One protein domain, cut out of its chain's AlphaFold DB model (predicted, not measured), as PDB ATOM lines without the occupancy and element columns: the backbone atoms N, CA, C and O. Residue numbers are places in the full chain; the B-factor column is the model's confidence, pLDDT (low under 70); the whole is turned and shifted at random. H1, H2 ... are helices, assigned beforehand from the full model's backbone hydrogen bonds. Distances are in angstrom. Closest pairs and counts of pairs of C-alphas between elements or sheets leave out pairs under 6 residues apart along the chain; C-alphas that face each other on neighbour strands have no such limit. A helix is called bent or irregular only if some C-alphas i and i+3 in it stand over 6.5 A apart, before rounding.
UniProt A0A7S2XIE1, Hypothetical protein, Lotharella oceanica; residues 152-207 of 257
ATOM      1  N   GLU A 152      19.968 -19.417 -36.312       68.38
ATOM      2  CA  GLU A 152      21.248 -19.190 -35.625       68.38
ATOM      3  C   GLU A 152      22.239 -18.330 -36.432       68.38
ATOM      4  O   GLU A 152      22.979 -17.541 -35.855       68.38
ATOM      5  N   GLU A 153      22.276 -18.465 -37.761       69.81
ATOM      6  CA  GLU A 153      23.134 -17.644 -38.629       69.81
ATOM      7  C   GLU A 153      22.558 -16.234 -38.803       69.81
ATOM      8  O   GLU A 153      23.302 -15.262 -38.893       69.81
ATOM      9  N   VAL A 154      21.227 -16.119 -38.792       76.06
ATOM     10  CA  VAL A 154      20.528 -14.827 -38.799       76.06
ATOM     11  C   VAL A 154      20.653 -14.126 -37.442       76.06
ATOM     12  O   VAL A 154      20.916 -12.932 -37.420       76.06
ATOM     13  N   GLU A 155      20.523 -14.849 -36.327       74.69
ATOM     14  CA  GLU A 155      20.714 -14.342 -34.960       74.69
ATOM     15  C   GLU A 155      22.160 -13.890 -34.751       74.69
ATOM     16  O   GLU A 155      22.372 -12.754 -34.351       74.69
ATOM     17  N   LYS A 156      23.159 -14.696 -35.140       81.25
ATOM     18  CA  LYS A 156      24.565 -14.262 -35.104       81.25
ATOM     19  C   LYS A 156      24.834 -13.044 -35.969       81.25
ATOM     20  O   LYS A 156      25.561 -12.161 -35.545       81.25
ATOM     21  N   LEU A 157      24.269 -12.985 -37.176       82.44
ATOM     22  CA  LEU A 157      24.437 -11.812 -38.028       82.44
ATOM     23  C   LEU A 157      23.809 -10.570 -37.385       82.44
ATOM     24  O   LEU A 157      24.392  -9.497 -37.476       82.44
ATOM     25  N   MET A 158      22.643 -10.702 -36.748       82.06
ATOM     26  CA  MET A 158      22.008  -9.598 -36.030       82.06
ATOM     27  C   MET A 158      22.855  -9.157 -34.832       82.06
ATOM     28  O   MET A 158      23.172  -7.973 -34.752       82.06
ATOM     29  N   ASP A 159      23.305 -10.090 -33.994       87.88
ATOM     30  CA  ASP A 159      24.178  -9.811 -32.848       87.88
ATOM     31  C   ASP A 159      25.494  -9.142 -33.297       87.88
ATOM     32  O   ASP A 159      25.852  -8.081 -32.791       87.88
ATOM     33  N   ASP A 160      26.167  -9.681 -34.323       86.25
ATOM     34  CA  ASP A 160      27.399  -9.112 -34.892       86.25
ATOM     35  C   ASP A 160      27.161  -7.699 -35.465       86.25
ATOM     36  O   ASP A 160      28.028  -6.826 -35.376       86.25
ATOM     37  N   THR A 161      25.989  -7.440 -36.064       85.69
ATOM     38  CA  THR A 161      25.644  -6.100 -36.567       85.69
ATOM     39  C   THR A 161      25.320  -5.116 -35.451       85.69
ATOM     40  O   THR A 161      25.721  -3.958 -35.548       85.69
ATOM     41  N   GLU A 162      24.639  -5.548 -34.390       87.62
ATOM     42  CA  GLU A 162      24.361  -4.713 -33.220       87.62
ATOM     43  C   GLU A 162      25.660  -4.363 -32.484       87.62
ATOM     44  O   GLU A 162      25.875  -3.199 -32.142       87.62
ATOM     45  N   GLU A 163      26.579  -5.322 -32.327       86.81
ATOM     46  CA  GLU A 163      27.915  -5.077 -31.775       86.81
ATOM     47  C   GLU A 163      28.742  -4.129 -32.655       86.81
ATOM     48  O   GLU A 163      29.404  -3.227 -32.137       86.81
ATOM     49  N   ALA A 164      28.692  -4.277 -33.983       85.50
ATOM     50  CA  ALA A 164      29.386  -3.379 -34.905       85.50
ATOM     51  C   ALA A 164      28.833  -1.945 -34.857       85.50
ATOM     52  O   ALA A 164      29.615  -0.991 -34.876       85.50
ATOM     53  N   ILE A 165      27.508  -1.785 -34.760       87.69
ATOM     54  CA  ILE A 165      26.861  -0.478 -34.581       87.69
ATOM     55  C   ILE A 165      27.277   0.124 -33.241       87.69
ATOM     56  O   ILE A 165      27.733   1.262 -33.212       87.69
ATOM     57  N   ALA A 166      27.217  -0.642 -32.150       88.56
ATOM     58  CA  ALA A 166      27.634  -0.173 -30.832       88.56
ATOM     59  C   ALA A 166      29.123   0.213 -30.798       88.56
ATOM     60  O   ALA A 166      29.494   1.210 -30.184       88.56
ATOM     61  N   TYR A 167      29.991  -0.535 -31.481       86.25
ATOM     62  CA  TYR A 167      31.409  -0.198 -31.615       86.25
ATOM     63  C   TYR A 167      31.616   1.081 -32.433       86.25
ATOM     64  O   TYR A 167      32.436   1.925 -32.069       86.25
ATOM     65  N   GLN A 168      30.856   1.260 -33.515       83.19
ATOM     66  CA  GLN A 168      30.878   2.496 -34.289       83.19
ATOM     67  C   GLN A 168      30.382   3.683 -33.459       83.19
ATOM     68  O   GLN A 168      31.018   4.729 -33.488       83.19
ATOM     69  N   GLU A 169      29.311   3.522 -32.685       86.25
ATOM     70  CA  GLU A 169      28.806   4.544 -31.766       86.25
ATOM     71  C   GLU A 169      29.828   4.875 -30.678       86.25
ATOM     72  O   GLU A 169      30.057   6.049 -30.414       86.25
ATOM     73  N   GLN A 170      30.521   3.882 -30.117       82.56
ATOM     74  CA  GLN A 170      31.619   4.103 -29.170       82.56
ATOM     75  C   GLN A 170      32.807   4.828 -29.810       82.56
ATOM     76  O   GLN A 170      33.409   5.687 -29.170       82.56
ATOM     77  N   ILE A 171      33.155   4.523 -31.066       82.25
ATOM     78  CA  ILE A 171      34.166   5.284 -31.813       82.25
ATOM     79  C   ILE A 171      33.682   6.715 -32.027       82.25
ATOM     80  O   ILE A 171      34.441   7.651 -31.797       82.25
ATOM     81  N   SER A 172      32.437   6.896 -32.460       83.25
ATOM     82  CA  SER A 172      31.835   8.208 -32.666       83.25
ATOM     83  C   SER A 172      31.787   9.011 -31.366       83.25
ATOM     84  O   SER A 172      32.126  10.186 -31.392       83.25
ATOM     85  N   GLU A 173      31.461   8.393 -30.232       83.62
ATOM     86  CA  GLU A 173      31.454   9.014 -28.905       83.62
ATOM     87  C   GLU A 173      32.874   9.329 -28.420       83.62
ATOM     88  O   GLU A 173      33.116  10.414 -27.902       83.62
ATOM     89  N   ALA A 174      33.844   8.437 -28.635       79.44
ATOM     90  CA  ALA A 174      35.244   8.682 -28.294       79.44
ATOM     91  C   ALA A 174      35.874   9.784 -29.162       79.44
ATOM     92  O   ALA A 174      36.670  10.580 -28.665       79.44
ATOM     93  N   LEU A 175      35.511   9.857 -30.446       75.44
ATOM     94  CA  LEU A 175      35.911  10.935 -31.350       75.44
ATOM     95  C   LEU A 175      35.220  12.252 -30.974       75.44
ATOM     96  O   LEU A 175      35.898  13.271 -30.888       75.44
ATOM     97  N   ALA A 176      33.917  12.228 -30.680       74.44
ATOM     98  CA  ALA A 176      33.155  13.393 -30.225       74.44
ATOM     99  C   ALA A 176      33.639  13.912 -28.862       74.44
ATOM    100  O   ALA A 176      33.720  15.118 -28.661       74.44
ATOM    101  N   GLY A 177      34.023  13.021 -27.944       67.88
ATOM    102  CA  GLY A 177      34.617  13.370 -26.652       67.88
ATOM    103  C   GLY A 177      36.052  13.901 -26.748       67.88
ATOM    104  O   GLY A 177      36.542  14.495 -25.789       67.88
ATOM    105  N   ASN A 178      36.723  13.702 -27.888       65.12
ATOM    106  CA  ASN A 178      38.055  14.236 -28.180       65.12
ATOM    107  C   ASN A 178      38.020  15.514 -29.045       65.12
ATOM    108  O   ASN A 178      39.056  16.153 -29.219       65.12
ATOM    109  N   LEU A 179      36.853  15.891 -29.575       65.50
ATOM    110  CA  LEU A 179      36.605  17.196 -30.187       65.50
ATOM    111  C   LEU A 179      36.270  18.195 -29.077       65.50
ATOM    112  O   LEU A 179      35.392  17.952 -28.246       65.50
ATOM    113  N   THR A 180      36.981  19.321 -29.020       68.38
ATOM    114  CA  THR A 180      36.641  20.371 -28.052       68.38
ATOM    115  C   THR A 180      35.360  21.093 -28.484       68.38
ATOM    116  O   THR A 180      35.013  21.109 -29.663       68.38
ATOM    117  N   ASN A 181      34.633  21.710 -27.542       69.62
ATOM    118  CA  ASN A 181      33.446  22.512 -27.887       69.62
ATOM    119  C   ASN A 181      33.763  23.616 -28.913       69.62
ATOM    120  O   ASN A 181      32.902  23.943 -29.721       69.62
ATOM    121  N   ASP A 182      34.992  24.140 -28.909       70.50
ATOM    122  CA  ASP A 182      35.443  25.151 -29.868       70.50
ATOM    123  C   ASP A 182      35.622  24.564 -31.282       70.50
ATOM    124  O   ASP A 182      35.236  25.202 -32.260       70.50
ATOM    125  N   ASP A 183      36.128  23.328 -31.404       74.81
ATOM    126  CA  ASP A 183      36.248  22.637 -32.698       74.81
ATOM    127  C   ASP A 183      34.869  22.313 -33.290       74.81
ATOM    128  O   ASP A 183      34.652  22.478 -34.489       74.81
ATOM    129  N   ASN A 184      33.912  21.904 -32.450       73.31
ATOM    130  CA  ASN A 184      32.537  21.644 -32.886       73.31
ATOM    131  C   ASN A 184      31.853  22.923 -33.394       73.31
ATOM    132  O   ASN A 184      31.202  22.892 -34.432       73.31
ATOM    133  N   MET A 185      32.057  24.061 -32.719       77.50
ATOM    134  CA  MET A 185      31.532  25.351 -33.180       77.50
ATOM    135  C   MET A 185      32.136  25.785 -34.522       77.50
ATOM    136  O   MET A 185      31.408  26.281 -35.377       77.50
ATOM    137  N   ALA A 186      33.440  25.578 -34.732       82.25
ATOM    138  CA  ALA A 186      34.089  25.897 -36.004       82.25
ATOM    139  C   ALA A 186      33.557  25.027 -37.159       82.25
ATOM    140  O   ALA A 186      33.295  25.537 -38.248       82.25
ATOM    141  N   VAL A 187      33.338  23.732 -36.913       81.75
ATOM    142  CA  VAL A 187      32.755  22.810 -37.902       81.75
ATOM    143  C   VAL A 187      31.297  23.163 -38.210       81.75
ATOM    144  O   VAL A 187      30.904  23.136 -39.376       81.75
ATOM    145  N   ASP A 188      30.501  23.539 -37.206       83.88
ATOM    146  CA  ASP A 188      29.115  23.984 -37.401       83.88
ATOM    147  C   ASP A 188      29.040  25.281 -38.232       83.88
ATOM    148  O   ASP A 188      28.156  25.433 -39.081       83.88
ATOM    149  N   GLU A 189      29.978  26.213 -38.029       85.44
ATOM    150  CA  GLU A 189      30.098  27.431 -38.840       85.44
ATOM    151  C   GLU A 189      30.481  27.122 -40.297       85.44
ATOM    152  O   GLU A 189      29.866  27.670 -41.217       85.44
ATOM    153  N   GLU A 190      31.440  26.217 -40.525       85.38
ATOM    154  CA  GLU A 190      31.823  25.763 -41.871       85.38
ATOM    155  C   GLU A 190      30.672  25.030 -42.580       85.38
ATOM    156  O   GLU A 190      30.416  25.274 -43.762       85.38
ATOM    157  N   LEU A 191      29.922  24.187 -41.866       86.31
ATOM    158  CA  LEU A 191      28.740  23.510 -42.402       86.31
ATOM    159  C   LEU A 191      27.660  24.521 -42.812       86.31
ATOM    160  O   LEU A 191      27.126  24.440 -43.916       86.31
ATOM    161  N   ALA A 192      27.385  25.517 -41.964       87.19
ATOM    162  CA  ALA A 192      26.418  26.572 -42.261       87.19
ATOM    163  C   ALA A 192      26.838  27.451 -43.452       87.19
ATOM    164  O   ALA A 192      25.985  28.035 -44.126       87.19
ATOM    165  N   GLN A 193      28.141  27.581 -43.710       88.31
ATOM    166  CA  GLN A 193      28.665  28.250 -44.897       88.31
ATOM    167  C   GLN A 193      28.415  27.409 -46.157       88.31
ATOM    168  O   GLN A 193      27.855  27.923 -47.123       88.31
ATOM    169  N   LEU A 194      28.735  26.112 -46.122       84.06
ATOM    170  CA  LEU A 194      28.503  25.197 -47.245       84.06
ATOM    171  C   LEU A 194      27.015  25.049 -47.580       84.06
ATOM    172  O   LEU A 194      26.652  25.040 -48.751       84.06
ATOM    173  N   GLU A 195      26.134  24.996 -46.578       86.00
ATOM    174  CA  GLU A 195      24.683  24.956 -46.799       86.00
ATOM    175  C   GLU A 195      24.157  26.226 -47.484       86.00
ATOM    176  O   GLU A 195      23.243  26.147 -48.309       86.00
ATOM    177  N   LYS A 196      24.731  27.398 -47.173       85.62
ATOM    178  CA  LYS A 196      24.410  28.651 -47.873       85.62
ATOM    179  C   LYS A 196      24.919  28.630 -49.305       85.62
ATOM    180  O   LYS A 196      24.158  28.985 -50.194       85.62
ATOM    181  N   GLU A 197      26.148  28.181 -49.533       83.00
ATOM    182  CA  GLU A 197      26.724  28.058 -50.877       83.00
ATOM    183  C   GLU A 197      25.918  27.078 -51.749       83.00
ATOM    184  O   GLU A 197      25.600  27.392 -52.894       83.00
ATOM    185  N   ASP A 198      25.485  25.940 -51.199       83.12
ATOM    186  CA  ASP A 198      24.606  24.978 -51.877       83.12
ATOM    187  C   ASP A 198      23.205  25.552 -52.143       83.12
ATOM    188  O   ASP A 198      22.590  25.266 -53.176       83.12
ATOM    189  N   ALA A 199      22.659  26.338 -51.211       81.00
ATOM    190  CA  ALA A 199      21.374  27.010 -51.387       81.00
ATOM    191  C   ALA A 199      21.455  28.123 -52.441       81.00
ATOM    192  O   ALA A 199      20.535  28.257 -53.245       81.00
ATOM    193  N   GLU A 200      22.552  28.879 -52.472       79.88
ATOM    194  CA  GLU A 200      22.857  29.875 -53.500       79.88
ATOM    195  C   GLU A 200      23.061  29.207 -54.864       79.88
ATOM    196  O   GLU A 200      22.489  29.662 -55.851       79.88
ATOM    197  N   PHE A 201      23.770  28.076 -54.928       74.19
ATOM    198  CA  PHE A 201      23.934  27.291 -56.154       74.19
ATOM    199  C   PHE A 201      22.593  26.757 -56.675       74.19
ATOM    200  O   PHE A 201      22.274  26.919 -57.851       74.19
ATOM    201  N   LYS A 202      21.752  26.191 -55.796       73.88
ATOM    202  CA  LYS A 202      20.392  25.754 -56.155       73.88
ATOM    203  C   LYS A 202      19.498  26.922 -56.568       73.88
ATOM    204  O   LYS A 202      18.683  26.756 -57.470       73.88
ATOM    205  N   ALA A 203      19.623  28.086 -55.929       70.12
ATOM    206  CA  ALA A 203      18.878  29.287 -56.299       70.12
ATOM    207  C   ALA A 203      19.296  29.809 -57.684       70.12
ATOM    208  O   ALA A 203      18.425  30.145 -58.479       70.12
ATOM    209  N   LEU A 204      20.593  29.788 -58.004       65.56
ATOM    210  CA  LEU A 204      21.123  30.131 -59.328       65.56
ATOM    211  C   LEU A 204      20.677  29.129 -60.408       65.56
ATOM    212  O   LEU A 204      20.296  29.532 -61.503       65.56
ATOM    213  N   GLU A 205      20.641  27.830 -60.096       61.75
ATOM    214  CA  GLU A 205      20.148  26.784 -61.006       61.75
ATOM    215  C   GLU A 205      18.623  26.882 -61.242       61.75
ATOM    216  O   GLU A 205      18.126  26.583 -62.331       61.75
ATOM    217  N   LEU A 206      17.871  27.363 -60.243       58.72
ATOM    218  CA  LEU A 206      16.454  27.730 -60.358       58.72
ATOM    219  C   LEU A 206      16.243  29.036 -61.147       58.72
ATOM    220  O   LEU A 206      15.256  29.137 -61.876       58.72
ATOM    221  N   GLU A 207      17.146  30.014 -61.042       59.09
ATOM    222  CA  GLU A 207      17.109  31.260 -61.822       59.09
ATOM    223  C   GLU A 207      17.464  31.042 -63.306       59.09
ATOM    224  O   GLU A 207      16.828  31.648 -64.167       59.09
TER     225      GLU A 207
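Overview. This is residues 152 to 207 of the 257 residues of the protein "Hypothetical protein" of Lotharella oceanica (UniProt A0A7S2XIE1). Two long helices, H1 and H2, form a wide-open V, with the short link of residues 177 to 180 at its point and the first and last printed residues at the tips of its two arms. The space between the arms is empty, and the V is flat: the C-alphas span 57 by 33 by 6 A along their three main axes. The printed part has 56 residues, with two named helices in the order H1, H2 and no named strand; its class is all helix. The whole is extended, with a radius of gyration of the C-alphas of 19.2 A.

Arrangement. H1, residues 152 to 176, comes first along the printed part, and its N-to-C direction is (0.41, 0.89, 0.23). A tight link of 4 residues joins it to H2, residues 181 to 207, whose N-to-C direction is (-0.47, 0.16, -0.87). H1 and H2 are apart, with no C-alpha of the one within 8 A of the other. Residues 152 to 175 of H1 stand free, and so do residues 185 to 207 of H2. Residues 177 to 183, of which 181 to 183 belong to H2, also stand free. In H1 and H2 every O i to N i+4 pair is within hydrogen-bond range.

Along the chain. H1 has 25 residues and measures 35.1 A from C-alpha 152 at (21.248, -19.190, -35.625) to C-alpha 176 at (33.155, 13.393, -30.225). H2, the longest helix with 27 residues, measures 38.7 A from C-alpha 181 at (33.446, 22.512, -27.887) to C-alpha 207 at (17.109, 31.260, -61.822). Neither helix is bent.

Size, cuts and confidence. The C-alphas of Glu 152 and Glu 207, the two farthest apart, are 57.0 A from each other. The printed part has no cut and no long link. The mean pLDDT of the printed part is 78.7; residues 152 to 153, 177 to 181 and 204 to 207 of this model are under 70.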